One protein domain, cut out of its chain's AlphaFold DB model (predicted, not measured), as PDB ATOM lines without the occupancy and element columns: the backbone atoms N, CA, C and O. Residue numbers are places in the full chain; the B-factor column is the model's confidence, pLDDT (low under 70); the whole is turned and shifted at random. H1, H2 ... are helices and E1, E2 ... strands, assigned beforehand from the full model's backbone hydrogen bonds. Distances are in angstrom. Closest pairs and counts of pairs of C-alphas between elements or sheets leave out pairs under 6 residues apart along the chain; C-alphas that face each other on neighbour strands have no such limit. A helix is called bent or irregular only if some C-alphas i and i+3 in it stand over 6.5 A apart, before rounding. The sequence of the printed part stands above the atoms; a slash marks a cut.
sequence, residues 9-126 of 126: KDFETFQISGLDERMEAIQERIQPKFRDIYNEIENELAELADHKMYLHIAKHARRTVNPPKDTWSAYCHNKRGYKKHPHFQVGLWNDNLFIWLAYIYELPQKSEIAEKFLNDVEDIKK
ATOM      1  N   LYS A   9      14.671 -12.483  -3.236       97.31
ATOM      2  CA  LYS A   9      13.219 -12.380  -3.471       97.31
ATOM      3  C   LYS A   9      12.614 -11.045  -3.038       97.31
ATOM      4  O   LYS A   9      11.547 -10.678  -3.540       97.31
ATOM      5  N   ASP A  10      13.245 -10.341  -2.100       98.06
ATOM      6  CA  ASP A  10      12.817  -8.998  -1.709       98.06
ATOM      7  C   ASP A  10      13.108  -8.003  -2.835       98.06
ATOM      8  O   ASP A  10      12.236  -7.208  -3.175       98.06
ATOM      9  N   PHE A  11      14.283  -8.093  -3.463       98.31
ATOM     10  CA  PHE A  11      14.692  -7.238  -4.582       98.31
ATOM     11  C   PHE A  11      13.930  -7.577  -5.874       98.31
ATOM     12  O   PHE A  11      13.478  -6.681  -6.591       98.31
ATOM     13  N   GLU A  12      13.676  -8.863  -6.133       97.81
ATOM     14  CA  GLU A  12      12.832  -9.329  -7.245       97.81
ATOM     15  C   GLU A  12      11.396  -8.783  -7.178       97.81
ATOM     16  O   GLU A  12      10.723  -8.695  -8.205       97.81
ATOM     17  N   THR A  13      10.921  -8.351  -6.001       97.88
ATOM     18  CA  THR A  13       9.610  -7.690  -5.839       97.88
ATOM     19  C   THR A  13       9.423  -6.550  -6.839       97.88
ATOM     20  O   THR A  13       8.345  -6.377  -7.405       97.88
ATOM     21  N   PHE A  14      10.479  -5.787  -7.118       97.50
ATOM     22  CA  PHE A  14      10.410  -4.628  -8.007       97.50
ATOM     23  C   PHE A  14      10.399  -4.989  -9.501       97.50
ATOM     24  O   PHE A  14      10.173  -4.108 -10.334       97.50
ATOM     25  N   GLN A  15      10.583  -6.266  -9.849       96.62
ATOM     26  CA  GLN A  15      10.434  -6.780 -11.215       96.62
ATOM     27  C   GLN A  15       8.973  -7.126 -11.560       96.62
ATOM     28  O   GLN A  15       8.640  -7.265 -12.734       96.62
ATOM     29  N   ILE A  16       8.079  -7.212 -10.567       96.62
ATOM     30  CA  ILE A  16       6.647  -7.482 -10.773       96.62
ATOM     31  C   ILE A  16       5.998  -6.288 -11.479       96.62
ATOM     32  O   ILE A  16       5.953  -5.198 -10.916       96.62
ATOM     33  N   SER A  17       5.499  -6.458 -12.703       94.19
ATOM     34  CA  SER A  17       5.014  -5.340 -13.531       94.19
ATOM     35  C   SER A  17       3.722  -4.679 -13.034       94.19
ATOM     36  O   SER A  17       3.551  -3.479 -13.231       94.19
ATOM     37  N   GLY A  18       2.812  -5.440 -12.422       94.25
ATOM     38  CA  GLY A  18       1.508  -4.940 -11.987       94.25
ATOM     39  C   GLY A  18       1.567  -4.159 -10.671       94.25
ATOM     40  O   GLY A  18       2.375  -4.466  -9.791       94.25
ATOM     41  N   LEU A  19       0.752  -3.102 -10.551       93.38
ATOM     42  CA  LEU A  19       0.710  -2.255  -9.352       93.38
ATOM     43  C   LEU A  19       0.216  -3.037  -8.139       93.38
ATOM     44  O   LEU A  19       0.881  -3.013  -7.104       93.38
ATOM     45  N   ASP A  20      -0.915  -3.722  -8.274       94.19
ATOM     46  CA  ASP A  20      -1.554  -4.418  -7.161       94.19
ATOM     47  C   ASP A  20      -0.696  -5.604  -6.711       94.19
ATOM     48  O   ASP A  20      -0.380  -5.722  -5.527       94.19
ATOM     49  N   GLU A  21      -0.185  -6.389  -7.661       96.12
ATOM     50  CA  GLU A  21       0.687  -7.536  -7.409       96.12
ATOM     51  C   GLU A  21       2.019  -7.110  -6.776       96.12
ATOM     52  O   GLU A  21       2.521  -7.762  -5.856       96.12
ATOM     53  N   ARG A  22       2.605  -5.985  -7.219       96.94
ATOM     54  CA  ARG A  22       3.818  -5.454  -6.581       96.94
ATOM     55  C   ARG A  22       3.522  -4.956  -5.169       96.94
ATOM     56  O   ARG A  22       4.343  -5.148  -4.275       96.94
ATOM     57  N   MET A  23       2.380  -4.306  -4.948       96.00
ATOM     58  CA  MET A  23       2.002  -3.810  -3.624       96.00
ATOM     59  C   MET A  23       1.719  -4.945  -2.638       96.00
ATOM     60  O   MET A  23       2.105  -4.820  -1.474       96.00
ATOM     61  N   GLU A  24       1.106  -6.036  -3.090       97.06
ATOM     62  CA  GLU A  24       0.927  -7.267  -2.315       97.06
ATOM     63  C   GLU A  24       2.288  -7.877  -1.954       97.06
ATOM     64  O   GLU A  24       2.601  -8.042  -0.776       97.06
ATOM     65  N   ALA A  25       3.176  -8.058  -2.935       97.88
ATOM     66  CA  ALA A  25       4.516  -8.580  -2.683       97.88
ATOM     67  C   ALA A  25       5.344  -7.691  -1.731       97.88
ATOM     68  O   ALA A  25       6.039  -8.212  -0.858       97.88
ATOM     69  N   ILE A  26       5.240  -6.357  -1.819       97.94
ATOM     70  CA  ILE A  26       5.853  -5.439  -0.842       97.94
ATOM     71  C   ILE A  26       5.304  -5.708   0.567       97.94
ATOM     72  O   ILE A  26       6.076  -5.749   1.530       97.94
ATOM     73  N   GLN A  27       3.986  -5.867   0.709       97.31
ATOM     74  CA  GLN A  27       3.332  -6.103   1.998       97.31
ATOM     75  C   GLN A  27       3.731  -7.438   2.625       97.31
ATOM     76  O   GLN A  27       3.947  -7.483   3.836       97.31
ATOM     77  N   GLU A  28       3.858  -8.487   1.820       97.81
ATOM     78  CA  GLU A  28       4.165  -9.835   2.296       97.81
ATOM     79  C   GLU A  28       5.658 -10.063   2.534       97.81
ATOM     80  O   GLU A  28       6.040 -10.657   3.541       97.81
ATOM     81  N   ARG A  29       6.517  -9.591   1.623       97.50
ATOM     82  CA  ARG A  29       7.956  -9.904   1.639       97.50
ATOM     83  C   ARG A  29       8.762  -8.882   2.435       97.50
ATOM     84  O   ARG A  29       9.605  -9.247   3.252       97.50
ATOM     85  N   ILE A  30       8.476  -7.594   2.229       98.12
ATOM     86  CA  ILE A  30       9.344  -6.499   2.686       98.12
ATOM     87  C   ILE A  30       8.857  -5.882   4.001       98.12
ATOM     88  O   ILE A  30       9.644  -5.681   4.926       98.12
ATOM     89  N   GLN A  31       7.562  -5.573   4.127       97.88
ATOM     90  CA  GLN A  31       7.057  -4.876   5.319       97.88
ATOM     91  C   GLN A  31       7.285  -5.619   6.649       97.88
ATOM     92  O   GLN A  31       7.544  -4.935   7.642       97.88
ATOM     93  N   PRO A  32       7.205  -6.963   6.739       97.44
ATOM     94  CA  PRO A  32       7.534  -7.672   7.973       97.44
ATOM     95  C   PRO A  32       8.982  -7.427   8.400       97.44
ATOM     96  O   PRO A  32       9.221  -7.129   9.565       97.44
ATOM     97  N   LYS A  33       9.919  -7.403   7.444       98.19
ATOM     98  CA  LYS A  33      11.337  -7.127   7.706       98.19
ATOM     99  C   LYS A  33      11.564  -5.712   8.222       98.19
ATOM    100  O   LYS A  33      12.326  -5.519   9.158       98.19
ATOM    101  N   PHE A  34      10.843  -4.723   7.692       98.25
ATOM    102  CA  PHE A  34      10.865  -3.365   8.249       98.25
ATOM    103  C   PHE A  34      10.383  -3.298   9.703       98.25
ATOM    104  O   PHE A  34      10.921  -2.515  10.489       98.25
ATOM    105  N   ARG A  35       9.376  -4.102  10.069       98.00
ATOM    106  CA  ARG A  35       8.907  -4.202  11.459       98.00
ATOM    107  C   ARG A  35       9.939  -4.896  12.341       98.00
ATOM    108  O   ARG A  35      10.189  -4.406  13.433       98.00
ATOM    109  N   ASP A  36      10.545  -5.983  11.868       97.69
ATOM    110  CA  ASP A  36      11.595  -6.689  12.607       97.69
ATOM    111  C   ASP A  36      12.807  -5.776  12.859       97.69
ATOM    112  O   ASP A  36      13.224  -5.659  14.007       97.69
ATOM    113  N   ILE A  37      13.278  -5.030  11.846       97.38
ATOM    114  CA  ILE A  37      14.344  -4.022  12.005       97.38
ATOM    115  C   ILE A  37      13.967  -3.002  13.083       97.38
ATOM    116  O   ILE A  37      14.755  -2.740  13.982       97.38
ATOM    117  N   TYR A  38      12.763  -2.421  13.012       97.69
ATOM    118  CA  TYR A  38      12.325  -1.440  14.007       97.69
ATOM    119  C   TYR A  38      12.288  -2.019  15.422       97.69
ATOM    120  O   TYR A  38      12.763  -1.368  16.341       97.69
ATOM    121  N   ASN A  39      11.754  -3.228  15.595       96.94
ATOM    122  CA  ASN A  39      11.676  -3.872  16.906       96.94
ATOM    123  C   ASN A  39      13.065  -4.132  17.509       96.94
ATOM    124  O   ASN A  39      13.202  -4.143  18.728       96.94
ATOM    125  N   GLU A  40      14.073  -4.353  16.665       96.25
ATOM    126  CA  GLU A  40      15.457  -4.563  17.089       96.25
ATOM    127  C   GLU A  40      16.138  -3.252  17.508       96.25
ATOM    128  O   GLU A  40      16.849  -3.232  18.508       96.25
ATOM    129  N   ILE A  41      15.863  -2.148  16.802       95.75
ATOM    130  CA  ILE A  41      16.558  -0.864  17.011       95.75
ATOM    131  C   ILE A  41      15.742   0.197  17.767       95.75
ATOM    132  O   ILE A  41      16.267   1.279  18.002       95.75
ATOM    133  N   GLU A  42      14.472  -0.042  18.132       96.25
ATOM    134  CA  GLU A  42      13.569   0.997  18.678       96.25
ATOM    135  C   GLU A  42      14.177   1.733  19.881       96.25
ATOM    136  O   GLU A  42      14.132   2.964  19.929       96.25
ATOM    137  N   ASN A  43      14.747   0.992  20.835       96.25
ATOM    138  CA  ASN A  43      15.298   1.569  22.063       96.25
ATOM    139  C   ASN A  43      16.568   2.384  21.791       96.25
ATOM    140  O   ASN A  43      16.648   3.534  22.214       96.25
ATOM    141  N   GLU A  44      17.520   1.815  21.049       96.88
ATOM    142  CA  GLU A  44      18.777   2.486  20.695       96.88
ATOM    143  C   GLU A  44      18.515   3.729  19.837       96.88
ATOM    144  O   GLU A  44      19.068   4.798  20.079       96.88
ATOM    145  N   LEU A  45      17.597   3.626  18.875       96.19
ATOM    146  CA  LEU A  45      17.211   4.750  18.033       96.19
ATOM    147  C   LEU A  45      16.573   5.879  18.851       96.19
ATOM    148  O   LEU A  45      16.788   7.048  18.536       96.19
ATOM    149  N   ALA A  46      15.788   5.548  19.880       96.38
ATOM    150  CA  ALA A  46      15.195   6.548  20.757       96.38
ATOM    151  C   ALA A  46      16.233   7.233  21.657       96.38
ATOM    152  O   ALA A  46      16.138   8.440  21.873       96.38
ATOM    153  N   GLU A  47      17.220   6.481  22.146       97.19
ATOM    154  CA  GLU A  47      18.336   7.003  22.938       97.19
ATOM    155  C   GLU A  47      19.224   7.938  22.104       97.19
ATOM    156  O   GLU A  47      19.452   9.080  22.495       97.19
ATOM    157  N   LEU A  48      19.643   7.504  20.909       96.56
ATOM    158  CA  LEU A  48      20.487   8.298  20.009       96.56
ATOM    159  C   LEU A  48      19.794   9.567  19.497       96.56
ATOM    160  O   LEU A  48      20.451  10.581  19.267       96.56
ATOM    161  N   ALA A  49      18.477   9.512  19.280       94.69
ATOM    162  CA  ALA A  49      17.703  10.648  18.786       94.69
ATOM    163  C   ALA A  49      17.185  11.580  19.897       94.69
ATOM    164  O   ALA A  49      16.555  12.584  19.565       94.69
ATOM    165  N   ASP A  50      17.377  11.230  21.177       95.88
ATOM    166  CA  ASP A  50      16.785  11.893  22.356       95.88
ATOM    167  C   ASP A  50      15.250  12.076  22.267       95.88
ATOM    168  O   ASP A  50      14.625  12.967  22.845       95.88
ATOM    169  N   HIS A  51      14.598  11.213  21.489       94.12
ATOM    170  CA  HIS A  51      13.178  11.283  21.185       94.12
ATOM    171  C   HIS A  51      12.649   9.894  20.871       94.12
ATOM    172  O   HIS A  51      13.286   9.117  20.167       94.12
ATOM    173  N   LYS A  52      11.412   9.591  21.279       96.81
ATOM    174  CA  LYS A  52      10.745   8.384  20.784       96.81
ATOM    175  C   LYS A  52      10.583   8.468  19.265       96.81
ATOM    176  O   LYS A  52       9.870   9.338  18.774       96.81
ATOM    177  N   MET A  53      11.164   7.516  18.542       98.00
ATOM    178  CA  MET A  53      11.065   7.419  17.087       98.00
ATOM    179  C   MET A  53      10.022   6.372  16.711       98.00
ATOM    180  O   MET A  53      10.123   5.228  17.121       98.00
ATOM    181  N   TYR A  54       9.006   6.754  15.941       98.38
ATOM    182  CA  TYR A  54       7.933   5.867  15.490       98.38
ATOM    183  C   TYR A  54       8.220   5.326  14.087       98.38
ATOM    184  O   TYR A  54       8.631   6.083  13.202       98.38
ATOM    185  N   LEU A  55       7.917   4.045  13.867       98.50
ATOM    186  CA  LEU A  55       7.936   3.415  12.547       98.50
ATOM    187  C   LEU A  55       6.763   3.876  11.673       98.50
ATOM    188  O   LEU A  55       5.595   3.759  12.044       98.50
ATOM    189  N   HIS A  56       7.079   4.279  10.446       98.44
ATOM    190  CA  HIS A  56       6.132   4.563   9.374       98.44
ATOM    191  C   HIS A  56       6.542   3.832   8.105       98.44
ATOM    192  O   HIS A  56       7.547   4.165   7.492       98.44
ATOM    193  N   ILE A  57       5.746   2.876   7.647       98.00
ATOM    194  CA  ILE A  57       6.019   2.190   6.379       98.00
ATOM    195  C   ILE A  57       5.404   2.981   5.219       98.00
ATOM    196  O   ILE A  57       4.260   3.442   5.302       98.00
ATOM    197  N   ALA A  58       6.161   3.153   4.133       96.12
ATOM    198  CA  ALA A  58       5.692   3.819   2.925       96.12
ATOM    199  C   ALA A  58       4.442   3.124   2.357       96.12
ATOM    200  O   ALA A  58       4.451   1.943   2.026       96.12
ATOM    201  N   LYS A  59       3.342   3.880   2.244       91.25
ATOM    202  CA  LYS A  59       2.044   3.351   1.788       91.25
ATOM    203  C   LYS A  59       1.815   3.453   0.282       91.25
ATOM    204  O   LYS A  59       0.813   2.945  -0.197       91.25
ATOM    205  N   HIS A  60       2.648   4.204  -0.442       87.69
ATOM    206  CA  HIS A  60       2.491   4.473  -1.885       87.69
ATOM    207  C   HIS A  60       1.089   4.949  -2.324       87.69
ATOM    208  O   HIS A  60       0.748   4.885  -3.496       87.69
ATOM    209  N   ALA A  61       0.307   5.536  -1.408       77.00
ATOM    210  CA  ALA A  61      -1.127   5.831  -1.562       77.00
ATOM    211  C   ALA A  61      -1.509   6.825  -2.682       77.00
ATOM    212  O   ALA A  61      -2.683   7.117  -2.872       77.00
ATOM    213  N   ARG A  62      -0.530   7.397  -3.392       79.69
ATOM    214  CA  ARG A  62      -0.747   8.295  -4.539       79.69
ATOM    215  C   ARG A  62      -0.425   7.633  -5.884       79.69
ATOM    216  O   ARG A  62      -0.446   8.315  -6.905       79.69
ATOM    217  N   ARG A  63      -0.051   6.349  -5.902       80.31
ATOM    218  CA  ARG A  63       0.191   5.592  -7.136       80.31
ATOM    219  C   ARG A  63      -1.127   5.006  -7.625       80.31
ATOM    220  O   ARG A  63      -1.799   4.313  -6.876       80.31
ATOM    221  N   THR A  64      -1.482   5.318  -8.866       75.75
ATOM    222  CA  THR A  64      -2.727   4.865  -9.509       75.75
ATOM    223  C   THR A  64      -2.485   4.042 -10.770       75.75
ATOM    224  O   THR A  64      -3.383   3.346 -11.218       75.75
ATOM    225  N   VAL A  65      -1.287   4.136 -11.356       81.38
ATOM    226  CA  VAL A  65      -0.935   3.467 -12.620       81.38
ATOM    227  C   VAL A  65       0.450   2.838 -12.524       81.38
ATOM    228  O   VAL A  65       0.614   1.653 -12.781       81.38
ATOM    229  N   ASN A  66       1.457   3.615 -12.113       88.44
ATOM    230  CA  ASN A  66       2.838   3.140 -12.090       88.44
ATOM    231  C   ASN A  66       3.198   2.517 -10.732       88.44
ATOM    232  O   ASN A  66       3.109   3.227  -9.719       88.44
ATOM    233  N   PRO A  67       3.658   1.253 -10.692       91.56
ATOM    234  CA  PRO A  67       4.145   0.643  -9.464       91.56
ATOM    235  C   PRO A  67       5.374   1.377  -8.901       91.56
ATOM    236  O   PRO A  67       6.163   1.955  -9.660       91.56
ATOM    237  N   PRO A  68       5.565   1.379  -7.570       94.12
ATOM    238  CA  PRO A  68       6.727   2.010  -6.958       94.12
ATOM    239  C   PRO A  68       8.013   1.261  -7.336       94.12
ATOM    240  O   PRO A  68       8.025   0.032  -7.417       94.12
ATOM    241  N   LYS A  69       9.091   2.006  -7.593       95.75
ATOM    242  CA  LYS A  69      10.419   1.445  -7.912       95.75
ATOM    243  C   LYS A  69      11.209   1.054  -6.659       95.75
ATOM    244  O   LYS A  69      12.168   0.305  -6.762       95.75
ATOM    245  N   ASP A  70      10.777   1.566  -5.517       97.25
ATOM    246  CA  ASP A  70      11.404   1.441  -4.216       97.25
ATOM    247  C   ASP A  70      10.345   1.418  -3.108       97.25
ATOM    248  O   ASP A  70       9.184   1.801  -3.291       97.25
ATOM    249  N   THR A  71      10.738   0.970  -1.926       98.25
ATOM    250  CA  THR A  71       9.911   1.087  -0.724       98.25
ATOM    251  C   THR A  71      10.793   1.232   0.505       98.25
ATOM    252  O   THR A  71      11.950   0.815   0.497       98.25
ATOM    253  N   TRP A  72      10.256   1.834   1.566       98.56
ATOM    254  CA  TRP A  72      11.027   2.129   2.771       98.56
ATOM    255  C   TRP A  72      10.184   2.094   4.047       98.56
ATOM    256  O   TRP A  72       8.973   2.354   4.038       98.56
ATOM    257  N   SER A  73      10.852   1.818   5.164       98.50
ATOM    258  CA  SER A  73      10.457   2.262   6.496       98.50
ATOM    259  C   SER A  73      11.047   3.639   6.766       98.50
ATOM    260  O   SER A  73      12.189   3.925   6.421       98.50
ATOM    261  N   ALA A  74      10.262   4.507   7.390       98.56
ATOM    262  CA  ALA A  74      10.697   5.788   7.913       98.56
ATOM    263  C   ALA A  74      10.588   5.792   9.440       98.56
ATOM    264  O   ALA A  74       9.625   5.261   9.995       98.56
ATOM    265  N   TYR A  75      11.537   6.440  10.103       98.44
ATOM    266  CA  TYR A  75      11.604   6.548  11.556       98.44
ATOM    267  C   TYR A  75      11.581   8.019  11.945       98.44
ATOM    268  O   TYR A  75      12.439   8.797  11.523       98.44
ATOM    269  N   CYS A  76      10.564   8.425  12.698       98.00
ATOM    270  CA  CYS A  76      10.289   9.836  12.944       98.00
ATOM    271  C   CYS A  76       9.676  10.057  14.325       98.00
ATOM    272  O   CYS A  76       8.842   9.266  14.756       98.00
ATOM    273  N   HIS A  77       9.997  11.176  14.973       97.25
ATOM    274  CA  HIS A  77       9.459  11.537  16.289       97.25
ATOM    275  C   HIS A  77       7.939  11.785  16.294       97.25
ATOM    276  O   HIS A  77       7.297  11.810  17.341       97.25
ATOM    277  N   ASN A  78       7.325  11.981  15.124       97.75
ATOM    278  CA  ASN A  78       5.895  12.229  15.021       97.75
ATOM    279  C   ASN A  78       5.106  10.927  14.814       97.75
ATOM    280  O   ASN A  78       5.268  10.237  13.810       97.75
ATOM    281  N   LYS A  79       4.169  10.627  15.721       97.06
ATOM    282  CA  LYS A  79       3.334   9.411  15.659       97.06
ATOM    283  C   LYS A  79       2.374   9.363  14.460       97.06
ATOM    284  O   LYS A  79       1.948   8.283  14.065       97.06
ATOM    285  N   ARG A  80       1.978  10.509  13.895       96.25
ATOM    286  CA  ARG A  80       0.931  10.592  12.856       96.25
ATOM    287  C   ARG A  80       1.478  10.522  11.434       96.25
ATOM    288  O   ARG A  80       0.755  10.113  10.530       96.25
ATOM    289  N   GLY A  81       2.725  10.924  11.220       95.88
ATOM    290  CA  GLY A  81       3.358  10.831   9.912       95.88
ATOM    291  C   GLY A  81       4.756  11.425   9.904       95.88
ATOM    292  O   GLY A  81       5.070  12.297  10.700       95.88
ATOM    293  N   TYR A  82       5.576  10.976   8.961       97.50
ATOM    294  CA  TYR A  82       6.997  11.324   8.902       97.50
ATOM    295  C   TYR A  82       7.325  12.440   7.901       97.50
ATOM    296  O   TYR A  82       8.270  13.190   8.094       97.50
ATOM    297  N   LYS A  83       6.539  12.589   6.828       95.94
ATOM    298  CA  LYS A  83       6.935  13.393   5.655       95.94
ATOM    299  C   LYS A  83       7.169  14.882   5.919       95.94
ATOM    300  O   LYS A  83       7.947  15.515   5.219       95.94
ATOM    301  N   LYS A  84       6.474  15.438   6.912       96.88
ATOM    302  CA  LYS A  84       6.593  16.846   7.320       96.88
ATOM    303  C   LYS A  84       7.711  17.082   8.341       96.88
ATOM    304  O   LYS A  84       7.760  18.146   8.942       96.88
ATOM    305  N   HIS A  85       8.561  16.093   8.582       96.88
ATOM    306  CA  HIS A  85       9.592  16.132   9.608       96.88
ATOM    307  C   HIS A  85      10.889  15.537   9.051       96.88
ATOM    308  O   HIS A  85      10.828  14.677   8.166       96.88
ATOM    309  N   PRO A  86      12.059  15.937   9.569       96.19
ATOM    310  CA  PRO A  86      13.278  15.164   9.380       96.19
ATOM    311  C   PRO A  86      13.064  13.742   9.903       96.19
ATOM    312  O   PRO A  86      12.438  13.543  10.951       96.19
ATOM    313  N   HIS A  87      13.516  12.748   9.149       97.88
ATOM    314  CA  HIS A  87      13.306  11.347   9.500       97.88
ATOM    315  C   HIS A  87      14.401  10.471   8.910       97.88
ATOM    316  O   HIS A  87      14.935  10.769   7.844       97.88
ATOM    317  N   PHE A  88      14.689   9.361   9.581       98.25
ATOM    318  CA  PHE A  88      15.542   8.330   9.011       98.25
ATOM    319  C   PHE A  88      14.732   7.432   8.080       98.25
ATOM    320  O   PHE A  88      13.521   7.289   8.256       98.25
ATOM    321  N   GLN A  89      15.387   6.817   7.104       98.50
ATOM    322  CA  GLN A  89      14.797   5.822   6.221       98.50
ATOM    323  C   GLN A  89      15.704   4.608   6.114       98.50
ATOM    324  O   GLN A  89      16.914   4.770   6.015       98.50
ATOM    325  N   VAL A  90      15.104   3.422   6.067       98.38
ATOM    326  CA  VAL A  90      15.739   2.197   5.574       98.38
ATOM    327  C   VAL A  90      14.856   1.678   4.451       98.38
ATOM    328  O   VAL A  90      13.649   1.509   4.626       98.38
ATOM    329  N   GLY A  91      15.431   1.455   3.280       98.25
ATOM    330  CA  GLY A  91      14.667   1.012   2.127       98.25
ATOM    331  C   GLY A  91      15.519   0.312   1.093       98.25
ATOM    332  O   GLY A  91      16.720   0.120   1.274       98.25
ATOM    333  N   LEU A  92      14.862  -0.099   0.018       98.31
ATOM    334  CA  LEU A  92      15.473  -0.845  -1.067       98.31
ATOM    335  C   LEU A  92      14.862  -0.470  -2.411       98.31
ATOM    336  O   LEU A  92      13.662  -0.196  -2.512       98.31
ATOM    337  N   TRP A  93      15.732  -0.491  -3.414       97.62
ATOM    338  CA  TRP A  93      15.418  -0.563  -4.837       97.62
ATOM    339  C   TRP A  93      15.489  -2.028  -5.290       97.62
ATOM    340  O   TRP A  93      15.573  -2.943  -4.469       97.62
ATOM    341  N   ASN A  94      15.468  -2.268  -6.599       96.31
ATOM    342  CA  ASN A  94      15.647  -3.603  -7.173       96.31
ATOM    343  C   ASN A  94      17.094  -4.119  -7.108       96.31
ATOM    344  O   ASN A  94      17.323  -5.286  -7.397       96.31
ATOM    345  N   ASP A  95      18.060  -3.261  -6.796       95.94
ATOM    346  CA  ASP A  95      19.494  -3.532  -6.919       95.94
ATOM    347  C   ASP A  95      20.310  -3.122  -5.686       95.94
ATOM    348  O   ASP A  95      21.395  -3.661  -5.468       95.94
ATOM    349  N   ASN A  96      19.808  -2.209  -4.853       96.50
ATOM    350  CA  ASN A  96      20.524  -1.778  -3.658       96.50
ATOM    351  C   ASN A  96      19.617  -1.449  -2.469       96.50
ATOM    352  O   ASN A  96      18.447  -1.090  -2.605       96.50
ATOM    353  N   LEU A  97      20.215  -1.522  -1.282       97.75
ATOM    354  CA  LEU A  97      19.671  -0.960  -0.050       97.75
ATOM    355  C   LEU A  97      20.051   0.515   0.069       97.75
ATOM    356  O   LEU A  97      21.032   0.974  -0.523       97.75
ATOM    357  N   PHE A  98      19.292   1.250   0.870       98.06
ATOM    358  CA  PHE A  98      19.642   2.599   1.280       98.06
ATOM    359  C   PHE A  98      19.269   2.864   2.732       98.06
ATOM    360  O   PHE A  98      18.272   2.349   3.245       98.06
ATOM    361  N   ILE A  99      20.071   3.718   3.367       97.81
ATOM    362  CA  ILE A  99      19.810   4.274   4.689       97.81
ATOM    363  C   ILE A  99      20.011   5.782   4.585       97.81
ATOM    364  O   ILE A  99      21.082   6.229   4.182       97.81
ATOM    365  N   TRP A 100      18.986   6.563   4.918       97.94
ATOM    366  CA  TRP A 100      19.022   8.020   4.766       97.94
ATOM    367  C   TRP A 100      18.613   8.738   6.035       97.94
ATOM    368  O   TRP A 100      17.713   8.290   6.736       97.94
ATOM    369  N   LEU A 101      19.188   9.919   6.249       96.12
ATOM    370  CA  LEU A 101      18.516  11.010   6.941       96.12
ATOM    371  C   LEU A 101      17.859  11.897   5.873       96.12
ATOM    372  O   LEU A 101      18.541  12.464   5.022       96.12
ATOM    373  N   ALA A 102      16.532  11.985   5.885       97.06
ATOM    374  CA  ALA A 102      15.751  12.541   4.789       97.06
ATOM    375  C   ALA A 102      15.039  13.852   5.161       97.06
ATOM    376  O   ALA A 102      14.270  13.929   6.123       97.06
ATOM    377  N   TYR A 103      15.238  14.860   4.309       96.62
ATOM    378  CA  TYR A 103      14.552  16.154   4.311       96.62
ATOM    379  C   TYR A 103      13.812  16.296   2.975       96.62
ATOM    380  O   TYR A 103      14.394  16.689   1.967       96.62
ATOM    381  N   ILE A 104      12.536  15.901   2.937       94.94
ATOM    382  CA  ILE A 104      11.774  15.774   1.680       94.94
ATOM    383  C   ILE A 104      10.831  16.955   1.434       94.94
ATOM    384  O   ILE A 104      10.658  17.834   2.277       94.94
ATOM    385  N   TYR A 105      10.208  16.991   0.254       93.12
ATOM    386  CA  TYR A 105       9.482  18.167  -0.230       93.12
ATOM    387  C   TYR A 105       8.341  18.632   0.689       93.12
ATOM    388  O   TYR A 105       8.093  19.841   0.748       93.12
ATOM    389  N   GLU A 106       7.668  17.715   1.402       94.75
ATOM    390  CA  GLU A 106       6.583  18.030   2.340       94.75
ATOM    391  C   GLU A 106       7.041  18.717   3.637       94.75
ATOM    392  O   GLU A 106       6.184  19.193   4.386       94.75
ATOM    393  N   LEU A 107       8.346  18.770   3.918       96.31
ATOM    394  CA  LEU A 107       8.899  19.415   5.107       96.31
ATOM    395  C   LEU A 107       8.650  20.940   5.065       96.31
ATOM    396  O   LEU A 107       9.145  21.613   4.147       96.31
ATOM    397  N   PRO A 108       7.885  21.511   6.020       95.62
ATOM    398  CA  PRO A 108       7.790  22.959   6.184       95.62
ATOM    399  C   PRO A 108       9.148  23.551   6.575       95.62
ATOM    400  O   PRO A 108       9.983  22.862   7.150       95.62
ATOM    401  N   GLN A 109       9.362  24.830   6.258       94.00
ATOM    402  CA  GLN A 109      10.560  25.586   6.665       94.00
ATOM    403  C   GLN A 109      11.903  24.955   6.236       94.00
ATOM    404  O   GLN A 109      12.950  25.239   6.806       94.00
ATOM    405  N   LYS A 110      11.905  24.124   5.184       93.81
ATOM    406  CA  LYS A 110      13.123  23.471   4.675       93.81
ATOM    407  C   LYS A 110      14.235  24.445   4.256       93.81
ATOM    408  O   LYS A 110      15.398  24.067   4.324       93.81
ATOM    409  N   SER A 111      13.897  25.676   3.864       94.31
ATOM    410  CA  SER A 111      14.888  26.721   3.562       94.31
ATOM    411  C   SER A 111      15.641  27.178   4.814       94.31
ATOM    412  O   SER A 111      16.860  27.229   4.783       94.31
ATOM    413  N   GLU A 112      14.938  27.415   5.926       95.50
ATOM    414  CA  GLU A 112      15.551  27.811   7.208       95.50
ATOM    415  C   GLU A 112      16.490  26.710   7.730       95.50
ATOM    416  O   GLU A 112      17.589  26.971   8.215       95.50
ATOM    417  N   ILE A 113      16.080  25.448   7.579       94.19
ATOM    418  CA  ILE A 113      16.914  24.292   7.926       94.19
ATOM    419  C   ILE A 113      18.166  24.238   7.041       94.19
ATOM    420  O   ILE A 113      19.262  24.007   7.548       94.19
ATOM    421  N   ALA A 114      18.015  24.449   5.731       94.25
ATOM    422  CA  ALA A 114      19.142  24.451   4.806       94.25
ATOM    423  C   ALA A 114      20.132  25.584   5.117       94.25
ATOM    424  O   ALA A 114      21.336  25.346   5.119       94.25
ATOM    425  N   GLU A 115      19.643  26.784   5.440       96.12
ATOM    426  CA  GLU A 115      20.481  27.900   5.893       96.12
ATOM    427  C   GLU A 115      21.272  27.531   7.150       96.12
ATOM    428  O   GLU A 115      22.476  27.775   7.207       96.12
ATOM    429  N   LYS A 116      20.637  26.865   8.122       93.94
ATOM    430  CA  LYS A 116      21.335  26.379   9.316       93.94
ATOM    431  C   LYS A 116      22.455  25.392   8.966       93.94
ATOM    432  O   LYS A 116      23.573  25.559   9.434       93.94
ATOM    433  N   PHE A 117      22.193  24.415   8.099       94.19
ATOM    434  CA  PHE A 117      23.225  23.467   7.655       94.19
ATOM    435  C   PHE A 117      24.376  24.126   6.898       94.19
ATOM    436  O   PHE A 117      25.511  23.678   7.017       94.19
ATOM    437  N   LEU A 118      24.101  25.173   6.118       94.69
ATOM    438  CA  LEU A 118      25.141  25.925   5.420       94.69
ATOM    439  C   LEU A 118      26.002  26.741   6.389       94.69
ATOM    440  O   LEU A 118      27.215  26.804   6.203       94.69
ATOM    441  N   ASN A 119      25.395  27.329   7.422       95.50
ATOM    442  CA  ASN A 119      26.123  28.067   8.457       95.50
ATOM    443  C   ASN A 119      27.015  27.143   9.299       95.50
ATOM    444  O   ASN A 119      28.132  27.525   9.640       95.50
ATOM    445  N   ASP A 120      26.553  25.918   9.555       94.00
ATOM    446  CA  ASP A 120      27.251  24.915  10.368       94.00
ATOM    447  C   ASP A 120      27.994  23.867   9.502       94.00
ATOM    448  O   ASP A 120      28.298  22.761   9.949       94.00
ATOM    449  N   VAL A 121      28.286  24.180   8.231       92.62
ATOM    450  CA  VAL A 121      28.777  23.194   7.245       92.62
ATOM    451  C   VAL A 121      30.108  22.542   7.636       92.62
ATOM    452  O   VAL A 121      30.360  21.385   7.293       92.62
ATOM    453  N   GLU A 122      30.955  23.262   8.369       93.31
ATOM    454  CA  GLU A 122      32.261  22.771   8.822       93.31
ATOM    455  C   GLU A 122      32.146  21.684   9.902       93.31
ATOM    456  O   GLU A 122      33.050  20.862  10.044       93.31
ATOM    457  N   ASP A 123      31.024  21.618  10.620       89.31
ATOM    458  CA  ASP A 123      30.757  20.536  11.570       89.31
ATOM    459  C   ASP A 123      30.197  19.282  10.888       89.31
ATOM    460  O   ASP A 123      30.327  18.184  11.421       89.31
ATOM    461  N   ILE A 124      29.631  19.426   9.686       80.88
ATOM    462  CA  ILE A 124      29.050  18.324   8.904       80.88
ATOM    463  C   ILE A 124      30.103  17.630   8.025       80.88
ATOM    464  O   ILE A 124      29.993  16.438   7.759       80.88
ATOM    465  N   LYS A 125      31.119  18.362   7.549       77.31
ATOM    466  CA  LYS A 125      32.135  17.849   6.607       77.31
ATOM    467  C   LYS A 125      33.254  17.003   7.233       77.31
ATOM    468  O   LYS A 125      34.130  16.567   6.485       77.31
ATOM    469  N   LYS A 126      33.277  16.837   8.556       54.50
ATOM    470  CA  LYS A 126      34.353  16.120   9.260       54.50
ATOM    471  C   LYS A 126      34.327  14.615   9.025       54.50
ATOM    472  O   LYS A 126      33.221  14.040   8.958       54.50
TER     473      LYS A 126
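What this domain is: This is residues 9 to 126 of the 126 residues of an uncharacterized protein of Gracilibacillus boraciitolerans JCM 21714 (UniProt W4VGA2). One long, kinked helix, H2, packs along one face of a small sheet of four strands, with the short helix H1 folded beside the first part of H2. From the far end of E4 the chain leads away to H3 and H4, and residues 115 to 126 stick out from the body. The printed part has 118 residues, with four named helices and four named strands in the order H1 H2 E1 E2 E3 E4 H3 H4; the sheet runs E1 E2 E3 E4, antiparallel throughout, and the class is mixed, helices and strands. The whole is only just compact, close to loose, with a radius of gyration of the C-alphas of 16.0 A and spans of 46 by 31 by 29 A.

Where its parts are: Find C-alpha 9 at (13.219, -12.380, -3.471); from there H1 runs to residue 15. H2 takes residues 19 to 48, from C-alpha 19 at (0.710, -2.255, -9.352), and is 36.9 A long. Look near residue 41 for its kink of 58 degrees; H2 is irregular, with C-alphas 40 and 43 at 7.9 A. Next come E1, residues 54 to 57, E2, residues 71 to 76 and 16.2 A long, E3, residues 87 to 92 and 16.3 A, and E4, residues 97 to 102 and 14.9 A. H3 spans residues 110 to 119 over 14.3 A, and H4, residues 121 to 124, ends at C-alpha 124 at (29.050, 18.324, 8.904).

How they stand to each other: Begin at the sheet, a meander, each strand the antiparallel neighbour of the one before. E1 and E2 form a hairpin, with N 56 and O 74 within hydrogen-bond range at 2.8 A. So do E2 and E3, with N 75 and O 88 at 2.8 A, and E3 and E4, with N 89 and O 100 at 2.8 A. H2 is on the sheet at a height of 5.8 A, two layers with H2 on one face; it runs along the strands, at 24 degrees to E2 on the local plane. Its closest C-alphas to E2 are Phe 34 and Ser 73, 5.9 A. H1 touches residues 22 to 30 of H2, closest at the C-alphas of Asp 10 and Arg 29, 6.0 A, at a steep tilt of 49 degrees, opposite ways. H1 only grazes the sheet, with residues 10 to 14. H3 and H4 are not on the sheet. In H3 every O i to N i+4 pair is within hydrogen-bond range; in H2 21 of 26 are, and in H1 1 of 3, beside 3 of 4 O i to N i+3 pairs.

The domain as a whole: The C-alphas of Glu 21 and Glu 122 are the two farthest apart, 46.7 A. The printed part has no cut, and the link from E1 to E2, 13 residues, is long. The mean pLDDT of the printed part is 94.9; look to residue 126, the chain's last, for the one value under 70.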